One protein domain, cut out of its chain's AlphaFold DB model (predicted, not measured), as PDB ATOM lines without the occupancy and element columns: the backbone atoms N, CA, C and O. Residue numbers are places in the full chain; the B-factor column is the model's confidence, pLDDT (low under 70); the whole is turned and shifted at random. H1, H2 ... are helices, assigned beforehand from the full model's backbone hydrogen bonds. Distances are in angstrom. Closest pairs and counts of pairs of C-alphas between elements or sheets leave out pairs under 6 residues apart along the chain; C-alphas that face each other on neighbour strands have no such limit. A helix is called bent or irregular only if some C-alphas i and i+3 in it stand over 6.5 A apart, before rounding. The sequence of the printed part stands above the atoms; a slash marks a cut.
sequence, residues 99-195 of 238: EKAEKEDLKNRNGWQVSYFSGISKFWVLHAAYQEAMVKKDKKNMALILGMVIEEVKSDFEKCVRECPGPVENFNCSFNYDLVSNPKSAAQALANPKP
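What this domain is: This is residues 99 to 195 of the 238 residues of an uncharacterized protein of Candidatus Yanofskybacteria bacterium CG10_big_fil_rev_8_21_14_0_10_37_15 (UniProt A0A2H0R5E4). Two long helices, H2 and H3, run side by side in opposite directions as a helical hairpin and make the long axis; H4 folds back along H3, H5 crosses H2 at residues 126 to 134 and H3 at residues 146 to 150, and the short H1 packs on H2 alone. H2, H3 and H4 form an up-and-down bundle, in which each helix runs against the one before it. The printed part has 97 residues with five named helices, H1 to H5 in chain order, and no named strand; the class is all helix. It is compact, with a radius of gyration of the C-alphas of 13.5 A, and only just elongated, spanning 42 by 28 by 24 A.

How they stand to each other: H1, residues 99 to 105, touches H2, residues 112 to 135, in a hairpin at a shallow tilt of 19 degrees; their closest C-alphas, of Glu 102 and Ser 118, are 5.5 A apart. H2 touches H1 with residues 117 to 125 alone. H2 and H3, residues 139 to 163, touch as a hairpin at a shallow tilt of 12 degrees, opposite ways, the closest C-alphas being those of Trp 112 and Cys 160 at 4.3 A. H4, residues 167 to 181, forms a hairpin with H3 at a shallow tilt of 23 degrees; the closest C-alphas, of Phe 157 and Tyr 177, are 5.1 A apart. H2 and H4 are close but not clearly touching. H5, residues 183 to 191, touches residues 126 to 134 of H2 at a steep tilt of 69.9 degrees, only just short of about perpendicular, with the C-alphas of His 127 and Leu 190 closest at 5.1 A. H5 also touches residues 146 to 150 of H3, only just about perpendicular at 73 degrees, the C-alphas of Leu 146 and Ala 187 being closest at 6.4 A. H4 and H5 touch only at the corner, at 86 degrees. H1 is apart from H3, H4 and H5. In H2 and H5 every O i to N i+4 pair is within hydrogen-bond range; H1 has 2 of 3, H3 19 of 21 and H4 8 of 11.

Where its parts are: H1 begins at C-alpha 99 (43.209, -51.343, 0.961). H2 is 34.6 A long, H3 35.5 A and H4 19.2 A. H4 is irregular, with C-alphas 169 and 172 7.0 A apart. H5, 12.0 A long, ends at C-alpha 191 (43.015, -45.740, -18.401).

The domain as a whole: The C-alphas farthest apart, of Lys 136 and Gly 166, are 42.7 A apart. The printed part has no cut and no long link. Its mean pLDDT is 92.6, and no printed residue is under 70.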
ATOM      1  N   GLU A  99      43.975 -50.295   0.292       93.25
ATOM      2  CA  GLU A  99      43.209 -51.343   0.961       93.25
ATOM      3  C   GLU A  99      43.133 -51.117   2.466       93.25
ATOM      4  O   GLU A  99      42.054 -51.265   3.041       93.25
ATOM      5  N   LYS A 100      44.241 -50.725   3.101       94.50
ATOM      6  CA  LYS A 100      44.242 -50.376   4.521       94.50
ATOM      7  C   LYS A 100      43.346 -49.175   4.805       94.50
ATOM      8  O   LYS A 100      42.537 -49.232   5.732       94.50
ATOM      9  N   ALA A 101      43.427 -48.131   3.975       93.75
ATOM     10  CA  ALA A 101      42.570 -46.954   4.115       93.75
ATOM     11  C   ALA A 101      41.081 -47.349   4.137       93.75
ATOM     12  O   ALA A 101      40.336 -46.952   5.030       93.75
ATOM     13  N   GLU A 102      40.646 -48.193   3.198       92.00
ATOM     14  CA  GLU A 102      39.250 -48.626   3.097       92.00
ATOM     15  C   GLU A 102      38.844 -49.626   4.199       92.00
ATOM     16  O   GLU A 102      37.804 -49.469   4.850       92.00
ATOM     17  N   LYS A 103      39.635 -50.687   4.391       91.38
ATOM     18  CA  LYS A 103      39.251 -51.868   5.180       91.38
ATOM     19  C   LYS A 103      39.612 -51.761   6.654       91.38
ATOM     20  O   LYS A 103      39.076 -52.538   7.446       91.38
ATOM     21  N   GLU A 104      40.490 -50.841   7.033       92.12
ATOM     22  CA  GLU A 104      40.933 -50.659   8.415       92.12
ATOM     23  C   GLU A 104      40.573 -49.262   8.915       92.12
ATOM     24  O   GLU A 104      39.711 -49.142   9.790       92.12
ATOM     25  N   ASP A 105      41.155 -48.220   8.320       92.06
ATOM     26  CA  ASP A 105      41.096 -46.856   8.864       92.06
ATOM     27  C   ASP A 105      39.666 -46.280   8.816       92.06
ATOM     28  O   ASP A 105      39.161 -45.705   9.787       92.06
ATOM     29  N   LEU A 106      38.962 -46.488   7.700       93.81
ATOM     30  CA  LEU A 106      37.610 -45.960   7.463       93.81
ATOM     31  C   LEU A 106      36.494 -46.938   7.851       93.81
ATOM     32  O   LEU A 106      35.304 -46.602   7.781       93.81
ATOM     33  N   LYS A 107      36.842 -48.152   8.286       92.38
ATOM     34  CA  LYS A 107      35.866 -49.208   8.559       92.38
ATOM     35  C   LYS A 107      34.885 -48.792   9.653       92.38
ATOM     36  O   LYS A 107      35.265 -48.363  10.741       92.38
ATOM     37  N   ASN A 108      33.592 -48.992   9.388       90.00
ATOM     38  CA  ASN A 108      32.487 -48.641  10.294       90.00
ATOM     39  C   ASN A 108      32.424 -47.146  10.671       90.00
ATOM     40  O   ASN A 108      31.779 -46.789  11.662       90.00
ATOM     41  N   ARG A 109      33.088 -46.265   9.914       91.38
ATOM     42  CA  ARG A 109      32.983 -44.811  10.069       91.38
ATOM     43  C   ARG A 109      31.916 -44.259   9.127       91.38
ATOM     44  O   ARG A 109      31.534 -44.897   8.150       91.38
ATOM     45  N   ASN A 110      31.397 -43.081   9.450       90.44
ATOM     46  CA  ASN A 110      30.355 -42.404   8.680       90.44
ATOM     47  C   ASN A 110      30.673 -40.913   8.573       90.44
ATOM     48  O   ASN A 110      31.398 -40.375   9.404       90.44
ATOM     49  N   GLY A 111      30.081 -40.258   7.580       91.31
ATOM     50  CA  GLY A 111      30.284 -38.845   7.282       91.31
ATOM     51  C   GLY A 111      30.740 -38.649   5.842       91.31
ATOM     52  O   GLY A 111      31.258 -39.570   5.206       91.31
ATOM     53  N   TRP A 112      30.560 -37.433   5.335       93.38
ATOM     54  CA  TRP A 112      30.888 -37.101   3.951       93.38
ATOM     55  C   TRP A 112      32.386 -37.277   3.657       93.38
ATOM     56  O   TRP A 112      32.725 -37.817   2.606       93.38
ATOM     57  N   GLN A 113      33.279 -36.925   4.599       93.56
ATOM     58  CA  GLN A 113      34.722 -37.156   4.449       93.56
ATOM     59  C   GLN A 113      35.036 -38.647   4.331       93.56
ATOM     60  O   GLN A 113      35.781 -39.047   3.447       93.56
ATOM     61  N   VAL A 114      34.429 -39.489   5.171       94.94
ATOM     62  CA  VAL A 114      34.637 -40.943   5.110       94.94
ATOM     63  C   VAL A 114      34.221 -41.475   3.743       94.94
ATOM     64  O   VAL A 114      34.987 -42.186   3.106       94.94
ATOM     65  N   SER A 115      33.047 -41.076   3.249       95.12
ATOM     66  CA  SER A 115      32.580 -41.454   1.912       95.12
ATOM     67  C   SER A 115      33.512 -40.972   0.797       95.12
ATOM     68  O   SER A 115      33.796 -41.728  -0.129       95.12
ATOM     69  N   TYR A 116      34.051 -39.757   0.899       94.75
ATOM     70  CA  TYR A 116      35.040 -39.248  -0.049       94.75
ATOM     71  C   TYR A 116      36.327 -40.087  -0.064       94.75
ATOM     72  O   TYR A 116      36.770 -40.522  -1.129       94.75
ATOM     73  N   PHE A 117      36.905 -40.350   1.111       95.12
ATOM     74  CA  PHE A 117      38.133 -41.134   1.246       95.12
ATOM     75  C   PHE A 117      37.933 -42.595   0.820       95.12
ATOM     76  O   PHE A 117      38.791 -43.149   0.130       95.12
ATOM     77  N   SER A 118      36.791 -43.207   1.148       95.69
ATOM     78  CA  SER A 118      36.442 -44.561   0.699       95.69
ATOM     79  C   SER A 118      36.314 -44.633  -0.820       95.69
ATOM     80  O   SER A 118      36.891 -45.529  -1.437       95.69
ATOM     81  N   GLY A 119      35.636 -43.660  -1.439       95.12
ATOM     82  CA  GLY A 119      35.515 -43.576  -2.896       95.12
ATOM     83  C   GLY A 119      36.877 -43.463  -3.586       95.12
ATOM     84  O   GLY A 119      37.146 -44.187  -4.544       95.12
ATOM     85  N   ILE A 120      37.777 -42.619  -3.067       95.00
ATOM     86  CA  ILE A 120      39.153 -42.501  -3.581       95.00
ATOM     87  C   ILE A 120      39.922 -43.813  -3.428       95.00
ATOM     88  O   ILE A 120      40.561 -44.256  -4.381       95.00
ATOM     89  N   SER A 121      39.862 -44.432  -2.249       95.25
ATOM     90  CA  SER A 121      40.592 -45.668  -1.950       95.25
ATOM     91  C   SER A 121      40.180 -46.787  -2.907       95.25
ATOM     92  O   SER A 121      41.019 -47.336  -3.622       95.25
ATOM     93  N   LYS A 122      38.873 -47.045  -3.020       95.62
ATOM     94  CA  LYS A 122      38.324 -48.042  -3.948       95.62
ATOM     95  C   LYS A 122      38.668 -47.732  -5.398       95.62
ATOM     96  O   LYS A 122      39.038 -48.637  -6.143       95.62
ATOM     97  N   PHE A 123      38.585 -46.464  -5.807       95.81
ATOM     98  CA  PHE A 123      38.952 -46.069  -7.164       95.81
ATOM     99  C   PHE A 123      40.398 -46.446  -7.488       95.81
ATOM    100  O   PHE A 123      40.641 -47.004  -8.552       95.81
ATOM    101  N   TRP A 124      41.350 -46.187  -6.590       94.56
ATOM    102  CA  TRP A 124      42.758 -46.507  -6.837       94.56
ATOM    103  C   TRP A 124      43.063 -48.008  -6.813       94.56
ATOM    104  O   TRP A 124      43.867 -48.467  -7.626       94.56
ATOM    105  N   VAL A 125      42.378 -48.791  -5.972       94.50
ATOM    106  CA  VAL A 125      42.440 -50.265  -6.034       94.50
ATOM    107  C   VAL A 125      41.971 -50.759  -7.407       94.50
ATOM    108  O   VAL A 125      42.648 -51.550  -8.070       94.50
ATOM    109  N   LEU A 126      40.830 -50.249  -7.876       95.44
ATOM    110  CA  LEU A 126      40.261 -50.609  -9.175       95.44
ATOM    111  C   LEU A 126      41.091 -50.076 -10.349       95.44
ATOM    112  O   LEU A 126      41.190 -50.747 -11.373       95.44
ATOM    113  N   HIS A 127      41.726 -48.914 -10.202       95.12
ATOM    114  CA  HIS A 127      42.660 -48.346 -11.176       95.12
ATOM    115  C   HIS A 127      43.850 -49.274 -11.399       95.12
ATOM    116  O   HIS A 127      44.110 -49.648 -12.542       95.12
ATOM    117  N   ALA A 128      44.507 -49.729 -10.329       93.12
ATOM    118  CA  ALA A 128      45.630 -50.661 -10.429       93.12
ATOM    119  C   ALA A 128      45.222 -51.973 -11.124       93.12
ATOM    120  O   ALA A 128      45.895 -52.422 -12.057       93.12
ATOM    121  N   ALA A 129      44.071 -52.540 -10.745       94.06
ATOM    122  CA  ALA A 129      43.527 -53.738 -11.385       94.06
ATOM    123  C   ALA A 129      43.180 -53.506 -12.871       94.06
ATOM    124  O   ALA A 129      43.405 -54.377 -13.716       94.06
ATOM    125  N   TYR A 130      42.652 -52.326 -13.214       95.31
ATOM    126  CA  TYR A 130      42.318 -51.967 -14.592       95.31
ATOM    127  C   TYR A 130      43.573 -51.834 -15.454       95.31
ATOM    128  O   TYR A 130      43.611 -52.357 -16.568       95.31
ATOM    129  N   GLN A 131      44.612 -51.179 -14.931       94.62
ATOM    130  CA  GLN A 131      45.908 -51.049 -15.595       94.62
ATOM    131  C   GLN A 131      46.520 -52.428 -15.869       94.62
ATOM    132  O   GLN A 131      46.941 -52.706 -16.993       94.62
ATOM    133  N   GLU A 132      46.479 -53.344 -14.899       94.75
ATOM    134  CA  GLU A 132      46.943 -54.722 -15.095       94.75
ATOM    135  C   GLU A 132      46.145 -55.456 -16.190       94.75
ATOM    136  O   GLU A 132      46.725 -56.095 -17.077       94.75
ATOM    137  N   ALA A 133      44.813 -55.335 -16.180       94.25
ATOM    138  CA  ALA A 133      43.951 -55.917 -17.208       94.25
ATOM    139  C   ALA A 133      44.225 -55.321 -18.601       94.25
ATOM    140  O   ALA A 133      44.206 -56.048 -19.601       94.25
ATOM    141  N   MET A 134      44.534 -54.023 -18.676       93.38
ATOM    142  CA  MET A 134      44.886 -53.323 -19.911       93.38
ATOM    143  C   MET A 134      46.198 -53.850 -20.501       93.38
ATOM    144  O   MET A 134      46.240 -54.158 -21.697       93.38
ATOM    145  N   VAL A 135      47.232 -54.058 -19.674       94.00
ATOM    146  CA  VAL A 135      48.499 -54.683 -20.104       94.00
ATOM    147  C   VAL A 135      48.262 -56.097 -20.640       94.00
ATOM    148  O   VAL A 135      48.787 -56.461 -21.695       94.00
ATOM    149  N   LYS A 136      47.411 -56.883 -19.969       95.50
ATOM    150  CA  LYS A 136      47.038 -58.248 -20.390       95.50
ATOM    151  C   LYS A 136      46.061 -58.291 -21.572       95.50
ATOM    152  O   LYS A 136      45.767 -59.374 -22.073       95.50
ATOM    153  N   LYS A 137      45.561 -57.137 -22.036       94.31
ATOM    154  CA  LYS A 137      44.510 -57.006 -23.066       94.31
ATOM    155  C   LYS A 137      43.224 -57.773 -22.723       94.31
ATOM    156  O   LYS A 137      42.483 -58.191 -23.618       94.31
ATOM    157  N   ASP A 138      42.927 -57.928 -21.435       95.56
ATOM    158  CA  ASP A 138      41.755 -58.651 -20.946       95.56
ATOM    159  C   ASP A 138      40.515 -57.749 -20.918       95.56
ATOM    160  O   ASP A 138      40.185 -57.093 -19.928       95.56
ATOM    161  N   LYS A 139      39.804 -57.717 -22.048       94.31
ATOM    162  CA  LYS A 139      38.596 -56.895 -22.217       94.31
ATOM    163  C   LYS A 139      37.469 -57.266 -21.258       94.31
ATOM    164  O   LYS A 139      36.660 -56.401 -20.931       94.31
ATOM    165  N   LYS A 140      37.393 -58.527 -20.825       95.56
ATOM    166  CA  LYS A 140      36.327 -58.986 -19.930       95.56
ATOM    167  C   LYS A 140      36.539 -58.412 -18.534       95.56
ATOM    168  O   LYS A 140      35.608 -57.841 -17.973       95.56
ATOM    169  N   ASN A 141      37.762 -58.508 -18.017       94.56
ATOM    170  CA  ASN A 141      38.097 -57.947 -16.711       94.56
ATOM    171  C   ASN A 141      38.027 -56.415 -16.706       94.56
ATOM    172  O   ASN A 141      37.475 -55.847 -15.770       94.56
ATOM    173  N   MET A 142      38.456 -55.744 -17.782       94.44
ATOM    174  CA  MET A 142      38.279 -54.289 -17.917       94.44
ATOM    175  C   MET A 142      36.805 -53.860 -17.813       94.44
ATOM    176  O   MET A 142      36.494 -52.886 -17.130       94.44
ATOM    177  N   ALA A 143      35.889 -54.581 -18.468       94.81
ATOM    178  CA  ALA A 143      34.459 -54.277 -18.407       94.81
ATOM    179  C   ALA A 143      33.863 -54.528 -17.011       94.81
ATOM    180  O   ALA A 143      33.038 -53.742 -16.554       94.81
ATOM    181  N   LEU A 144      34.305 -55.592 -16.330       96.06
ATOM    182  CA  LEU A 144      33.883 -55.908 -14.963       96.06
ATOM    183  C   LEU A 144      34.326 -54.808 -13.989       96.06
ATOM    184  O   LEU A 144      33.506 -54.289 -13.236       96.06
ATOM    185  N   ILE A 145      35.593 -54.394 -14.059       95.81
ATOM    186  CA  ILE A 145      36.152 -53.331 -13.212       95.81
ATOM    187  C   ILE A 145      35.433 -52.000 -13.434       95.81
ATOM    188  O   ILE A 145      35.084 -51.320 -12.472       95.81
ATOM    189  N   LEU A 146      35.152 -51.648 -14.691       95.62
ATOM    190  CA  LEU A 146      34.368 -50.456 -15.007       95.62
ATOM    191  C   LEU A 146      32.964 -50.512 -14.382       95.62
ATOM    192  O   LEU A 146      32.495 -49.504 -13.857       95.62
ATOM    193  N   GLY A 147      32.316 -51.681 -14.405       94.75
ATOM    194  CA  GLY A 147      31.040 -51.907 -13.722       94.75
ATOM    195  C   GLY A 147      31.133 -51.639 -12.220       94.75
ATOM    196  O   GLY A 147      30.342 -50.861 -11.696       94.75
ATOM    197  N   MET A 148      32.159 -52.181 -11.553       95.25
ATOM    198  CA  MET A 148      32.387 -51.957 -10.117       95.25
ATOM    199  C   MET A 148      32.605 -50.475  -9.780       95.25
ATOM    200  O   MET A 148      32.089 -49.995  -8.776       95.25
ATOM    201  N   VAL A 149      33.305 -49.708 -10.625       95.06
ATOM    202  CA  VAL A 149      33.459 -48.254 -10.414       95.06
ATOM    203  C   VAL A 149      32.111 -47.529 -10.480       95.06
ATOM    204  O   VAL A 149      31.812 -46.688  -9.633       95.06
ATOM    205  N   ILE A 150      31.281 -47.855 -11.469       94.69
ATOM    206  CA  ILE A 150      29.984 -47.192 -11.667       94.69
ATOM    207  C   ILE A 150      28.977 -47.583 -10.577       94.69
ATOM    208  O   ILE A 150      28.081 -46.797 -10.271       94.69
ATOM    209  N   GLU A 151      29.096 -48.777 -10.001       93.25
ATOM    210  CA  GLU A 151      28.193 -49.256  -8.954       93.25
ATOM    211  C   GLU A 151      28.665 -48.851  -7.554       93.25
ATOM    212  O   GLU A 151      27.920 -48.208  -6.812       93.25
ATOM    213  N   GLU A 152      29.903 -49.179  -7.190       93.88
ATOM    214  CA  GLU A 152      30.396 -49.040  -5.819       93.88
ATOM    215  C   GLU A 152      31.015 -47.666  -5.564       93.88
ATOM    216  O   GLU A 152      30.594 -46.947  -4.657       93.88
ATOM    217  N   VAL A 153      31.981 -47.260  -6.394       95.44
ATOM    218  CA  VAL A 153      32.719 -45.997  -6.203       95.44
ATOM    219  C   VAL A 153      31.799 -44.793  -6.400       95.44
ATOM    220  O   VAL A 153      31.846 -43.824  -5.638       95.44
ATOM    221  N   LYS A 154      30.915 -44.859  -7.400       95.31
ATOM    222  CA  LYS A 154      29.882 -43.842  -7.617       95.31
ATOM    223  C   LYS A 154      29.006 -43.651  -6.385       95.31
ATOM    224  O   LYS A 154      28.724 -42.506  -6.039       95.31
ATOM    225  N   SER A 155      28.579 -44.736  -5.740       95.31
ATOM    226  CA  SER A 155      27.699 -44.662  -4.571       95.31
ATOM    227  C   SER A 155      28.360 -43.913  -3.412       95.31
ATOM    228  O   SER A 155      27.718 -43.079  -2.769       95.31
ATOM    229  N   ASP A 156      29.659 -44.134  -3.194       95.19
ATOM    230  CA  ASP A 156      30.428 -43.413  -2.179       95.19
ATOM    231  C   ASP A 156      30.518 -41.909  -2.484       95.19
ATOM    232  O   ASP A 156      30.248 -41.080  -1.608       95.19
ATOM    233  N   PHE A 157      30.811 -41.521  -3.729       95.69
ATOM    234  CA  PHE A 157      30.843 -40.100  -4.091       95.69
ATOM    235  C   PHE A 157      29.456 -39.450  -4.097       95.69
ATOM    236  O   PHE A 157      29.332 -38.304  -3.672       95.69
ATOM    237  N   GLU A 158      28.403 -40.171  -4.486       95.25
ATOM    238  CA  GLU A 158      27.015 -39.696  -4.389       95.25
ATOM    239  C   GLU A 158      26.640 -39.397  -2.934       95.25
ATOM    240  O   GLU A 158      26.094 -38.332  -2.622       95.25
ATOM    241  N   LYS A 159      26.993 -40.312  -2.023       94.62
ATOM    242  CA  LYS A 159      26.806 -40.116  -0.586       94.62
ATOM    243  C   LYS A 159      27.601 -38.914  -0.085       94.62
ATOM    244  O   LYS A 159      27.031 -38.108   0.652       94.62
ATOM    245  N   CYS A 160      28.854 -38.743  -0.521       94.75
ATOM    246  CA  CYS A 160      29.621 -37.548  -0.173       94.75
ATOM    247  C   CYS A 160      28.903 -36.268  -0.625       94.75
ATOM    248  O   CYS A 160      28.690 -35.380   0.192       94.75
ATOM    249  N   VAL A 161      28.484 -36.183  -1.892       94.56
ATOM    250  CA  VAL A 161      27.820 -34.990  -2.446       94.56
ATOM    251  C   VAL A 161      26.559 -34.629  -1.664       94.56
ATOM    252  O   VAL A 161      26.297 -33.450  -1.428       94.56
ATOM    253  N   ARG A 162      25.783 -35.633  -1.244       93.50
ATOM    254  CA  ARG A 162      24.539 -35.438  -0.490       93.50
ATOM    255  C   ARG A 162      24.769 -34.967   0.947       93.50
ATOM    256  O   ARG A 162      23.954 -34.214   1.470       93.50
ATOM    257  N   GLU A 163      25.816 -35.462   1.597       93.06
ATOM    258  CA  GLU A 163      26.093 -35.211   3.021       93.06
ATOM    259  C   GLU A 163      27.064 -34.040   3.249       93.06
ATOM    260  O   GLU A 163      27.236 -33.601   4.387       93.06
ATOM    261  N   CYS A 164      27.698 -33.530   2.190       90.56
ATOM    262  CA  CYS A 164      28.663 -32.441   2.269       90.56
ATOM    263  C   CYS A 164      27.998 -31.123   2.731       90.56
ATOM    264  O   CYS A 164      26.952 -30.745   2.196       90.56
ATOM    265  N   PRO A 165      28.584 -30.396   3.706       87.19
ATOM    266  CA  PRO A 165      27.935 -29.251   4.352       87.19
ATOM    267  C   PRO A 165      27.852 -27.985   3.488       87.19
ATOM    268  O   PRO A 165      27.054 -27.098   3.802       87.19
ATOM    269  N   GLY A 166      28.649 -27.866   2.421       84.31
ATOM    270  CA  GLY A 166      28.742 -26.626   1.655       84.31
ATOM    271  C   GLY A 166      29.419 -26.762   0.287       84.31
ATOM    272  O   GLY A 166      30.096 -27.748   0.009       84.31
ATOM    273  N   PRO A 167      29.231 -25.777  -0.611       80.06
ATOM    274  CA  PRO A 167      29.757 -25.822  -1.976       80.06
ATOM    275  C   PRO A 167      31.289 -25.740  -2.056       80.06
ATOM    276  O   PRO A 167      31.858 -26.214  -3.037       80.06
ATOM    277  N   VAL A 168      31.956 -25.159  -1.051       79.69
ATOM    278  CA  VAL A 168      33.425 -25.040  -1.013       79.69
ATOM    279  C   VAL A 168      34.056 -26.416  -0.810       79.69
ATOM    280  O   VAL A 168      34.988 -26.792  -1.515       79.69
ATOM    281  N   GLU A 169      33.497 -27.195   0.108       79.44
ATOM    282  CA  GLU A 169      33.942 -28.542   0.456       79.44
ATOM    283  C   GLU A 169      33.460 -29.579  -0.572       79.44
ATOM    284  O   GLU A 169      34.107 -30.601  -0.800       79.44
ATOM    285  N   ASN A 170      32.336 -29.307  -1.243       86.69
ATOM    286  CA  ASN A 170      31.693 -30.252  -2.154       86.69
ATOM    287  C   ASN A 170      32.330 -30.321  -3.548       86.69
ATOM    288  O   ASN A 170      32.041 -31.257  -4.293       86.69
ATOM    289  N   PHE A 171      33.198 -29.377  -3.929       90.38
ATOM    290  CA  PHE A 171      33.786 -29.377  -5.273       90.38
ATOM    291  C   PHE A 171      34.446 -30.721  -5.614       90.38
ATOM    292  O   PHE A 171      34.127 -31.321  -6.637       90.38
ATOM    293  N   ASN A 172      35.295 -31.237  -4.721       90.38
ATOM    294  CA  ASN A 172      36.008 -32.493  -4.952       90.38
ATOM    295  C   ASN A 172      35.066 -33.704  -5.013       90.38
ATOM    296  O   ASN A 172      35.257 -34.584  -5.851       90.38
ATOM    297  N   CYS A 173      34.038 -33.749  -4.162       91.75
ATOM    298  CA  CYS A 173      33.053 -34.830  -4.196       91.75
ATOM    299  C   CYS A 173      32.208 -34.795  -5.468       91.75
ATOM    300  O   CYS A 173      31.989 -35.834  -6.085       91.75
ATOM    301  N   SER A 174      31.802 -33.604  -5.904       92.94
ATOM    302  CA  SER A 174      31.000 -33.416  -7.114       92.94
ATOM    303  C   SER A 174      31.802 -33.717  -8.378       92.94
ATOM    304  O   SER A 174      31.310 -34.399  -9.273       92.94
ATOM    305  N   PHE A 175      33.056 -33.262  -8.432       92.94
ATOM    306  CA  PHE A 175      33.973 -33.548  -9.532       92.94
ATOM    307  C   PHE A 175      34.240 -35.050  -9.662       92.94
ATOM    308  O   PHE A 175      34.085 -35.615 -10.742       92.94
ATOM    309  N   ASN A 176      34.569 -35.726  -8.556       93.69
ATOM    310  CA  ASN A 176      34.812 -37.166  -8.582       93.69
ATOM    311  C   ASN A 176      33.544 -37.967  -8.897       93.69
ATOM    312  O   ASN A 176      33.624 -38.954  -9.626       93.69
ATOM    313  N   TYR A 177      32.374 -37.530  -8.419       94.62
ATOM    314  CA  TYR A 177      31.095 -38.128  -8.798       94.62
ATOM    315  C   TYR A 177      30.855 -38.039 -10.312       94.62
ATOM    316  O   TYR A 177      30.510 -39.042 -10.937       94.62
ATOM    317  N   ASP A 178      31.088 -36.876 -10.927       93.31
ATOM    318  CA  ASP A 178      30.942 -36.704 -12.378       93.31
ATOM    319  C   ASP A 178      31.895 -37.628 -13.158       93.31
ATOM    320  O   ASP A 178      31.474 -38.307 -14.100       93.31
ATOM    321  N   LEU A 179      33.145 -37.762 -12.695       93.00
ATOM    322  CA  LEU A 179      34.137 -38.659 -13.297       93.00
ATOM    323  C   LEU A 179      33.698 -40.126 -13.303       93.00
ATOM    324  O   LEU A 179      33.884 -40.803 -14.315       93.00
ATOM    325  N   VAL A 180      33.129 -40.626 -12.203       94.06
ATOM    326  CA  VAL A 180      32.771 -42.052 -12.081       94.06
ATOM    327  C   VAL A 180      31.340 -42.371 -12.514       94.06
ATOM    328  O   VAL A 180      31.018 -43.528 -12.771       94.06
ATOM    329  N   SER A 181      30.464 -41.366 -12.616       91.06
ATOM    330  CA  SER A 181      29.051 -41.564 -12.964       91.06
ATOM    331  C   SER A 181      28.824 -41.890 -14.442       91.06
ATOM    332  O   SER A 181      27.866 -42.590 -14.779       91.06
ATOM    333  N   ASN A 182      29.697 -41.404 -15.330       92.75
ATOM    334  CA  ASN A 182      29.622 -41.657 -16.763       92.75
ATOM    335  C   ASN A 182      30.598 -42.778 -17.162       92.75
ATOM    336  O   ASN A 182      31.803 -42.614 -16.972       92.75
ATOM    337  N   PRO A 183      30.138 -43.868 -17.810       92.69
ATOM    338  CA  PRO A 183      31.009 -44.975 -18.205       92.69
ATOM    339  C   PRO A 183      32.198 -44.567 -19.082       92.69
ATOM    340  O   PRO A 183      33.270 -45.158 -18.980       92.69
ATOM    341  N   LYS A 184      32.029 -43.561 -19.951       93.12
ATOM    342  CA  LYS A 184      33.119 -43.073 -20.809       93.12
ATOM    343  C   LYS A 184      34.170 -42.323 -19.994       93.12
ATOM    344  O   LYS A 184      35.356 -42.585 -20.167       93.12
ATOM    345  N   SER A 185      33.728 -41.433 -19.104       93.00
ATOM    346  CA  SER A 185      34.608 -40.675 -18.209       93.00
ATOM    347  C   SER A 185      35.337 -41.604 -17.241       93.00
ATOM    348  O   SER A 185      36.554 -41.508 -17.108       93.00
ATOM    349  N   ALA A 186      34.627 -42.571 -16.656       92.94
ATOM    350  CA  ALA A 186      35.186 -43.556 -15.738       92.94
ATOM    351  C   ALA A 186      36.242 -44.434 -16.426       92.94
ATOM    352  O   ALA A 186      37.336 -44.613 -15.898       92.94
ATOM    353  N   ALA A 187      35.965 -44.921 -17.641       93.38
ATOM    354  CA  ALA A 187      36.941 -45.680 -18.420       93.38
ATOM    355  C   ALA A 187      38.188 -44.844 -18.755       93.38
ATOM    356  O   ALA A 187      39.305 -45.349 -18.673       93.38
ATOM    357  N   GLN A 188      38.015 -43.564 -19.098       93.75
ATOM    358  CA  GLN A 188      39.134 -42.661 -19.355       93.75
ATOM    359  C   GLN A 188      39.956 -42.392 -18.086       93.75
ATOM    360  O   GLN A 188      41.184 -42.409 -18.142       93.75
ATOM    361  N   ALA A 189      39.300 -42.185 -16.945       92.44
ATOM    362  CA  ALA A 189      39.959 -41.982 -15.659       92.44
ATOM    363  C   ALA A 189      40.768 -43.217 -15.231       92.44
ATOM    364  O   ALA A 189      41.895 -43.074 -14.769       92.44
ATOM    365  N   LEU A 190      40.228 -44.423 -15.443       93.50
ATOM    366  CA  LEU A 190      40.923 -45.686 -15.171       93.50
ATOM    367  C   LEU A 190      42.095 -45.943 -16.127       93.50
ATOM    368  O   LEU A 190      43.099 -46.518 -15.717       93.50
ATOM    369  N   ALA A 191      41.979 -45.534 -17.392       91.56
ATOM    370  CA  ALA A 191      43.015 -45.740 -18.401       91.56
ATOM    371  C   ALA A 191      44.201 -44.773 -18.255       91.56
ATOM    372  O   ALA A 191      45.321 -45.119 -18.634       91.56
ATOM    373  N   ASN A 192      43.974 -43.571 -17.717       89.75
ATOM    374  CA  ASN A 192      45.031 -42.583 -17.544       89.75
ATOM    375  C   ASN A 192      46.058 -43.040 -16.492       89.75
ATOM    376  O   ASN A 192      45.668 -43.539 -15.432       89.75
ATOM    377  N   PRO A 193      47.366 -42.845 -16.738       81.00
ATOM    378  CA  PRO A 193      48.380 -43.126 -15.733       81.00
ATOM    379  C   PRO A 193      48.204 -42.199 -14.528       81.00
ATOM    380  O   PRO A 193      47.743 -41.060 -14.658       81.00
ATOM    381  N   LYS A 194      48.597 -42.688 -13.349       77.44
ATOM    382  CA  LYS A 194      48.626 -41.878 -12.129       77.44
ATOM    383  C   LYS A 194      49.527 -40.655 -12.363       77.44
ATOM    384  O   LYS A 194      50.627 -40.829 -12.891       77.44
ATOM    385  N   PRO A 195      49.094 -39.433 -12.005       72.75
ATOM    386  CA  PRO A 195      49.954 -38.265 -12.124       72.75
ATOM    387  C   PRO A 195      51.208 -38.459 -11.268       72.75
ATOM    388  O   PRO A 195      51.115 -38.812 -10.092       72.75
TER     389      PRO A 195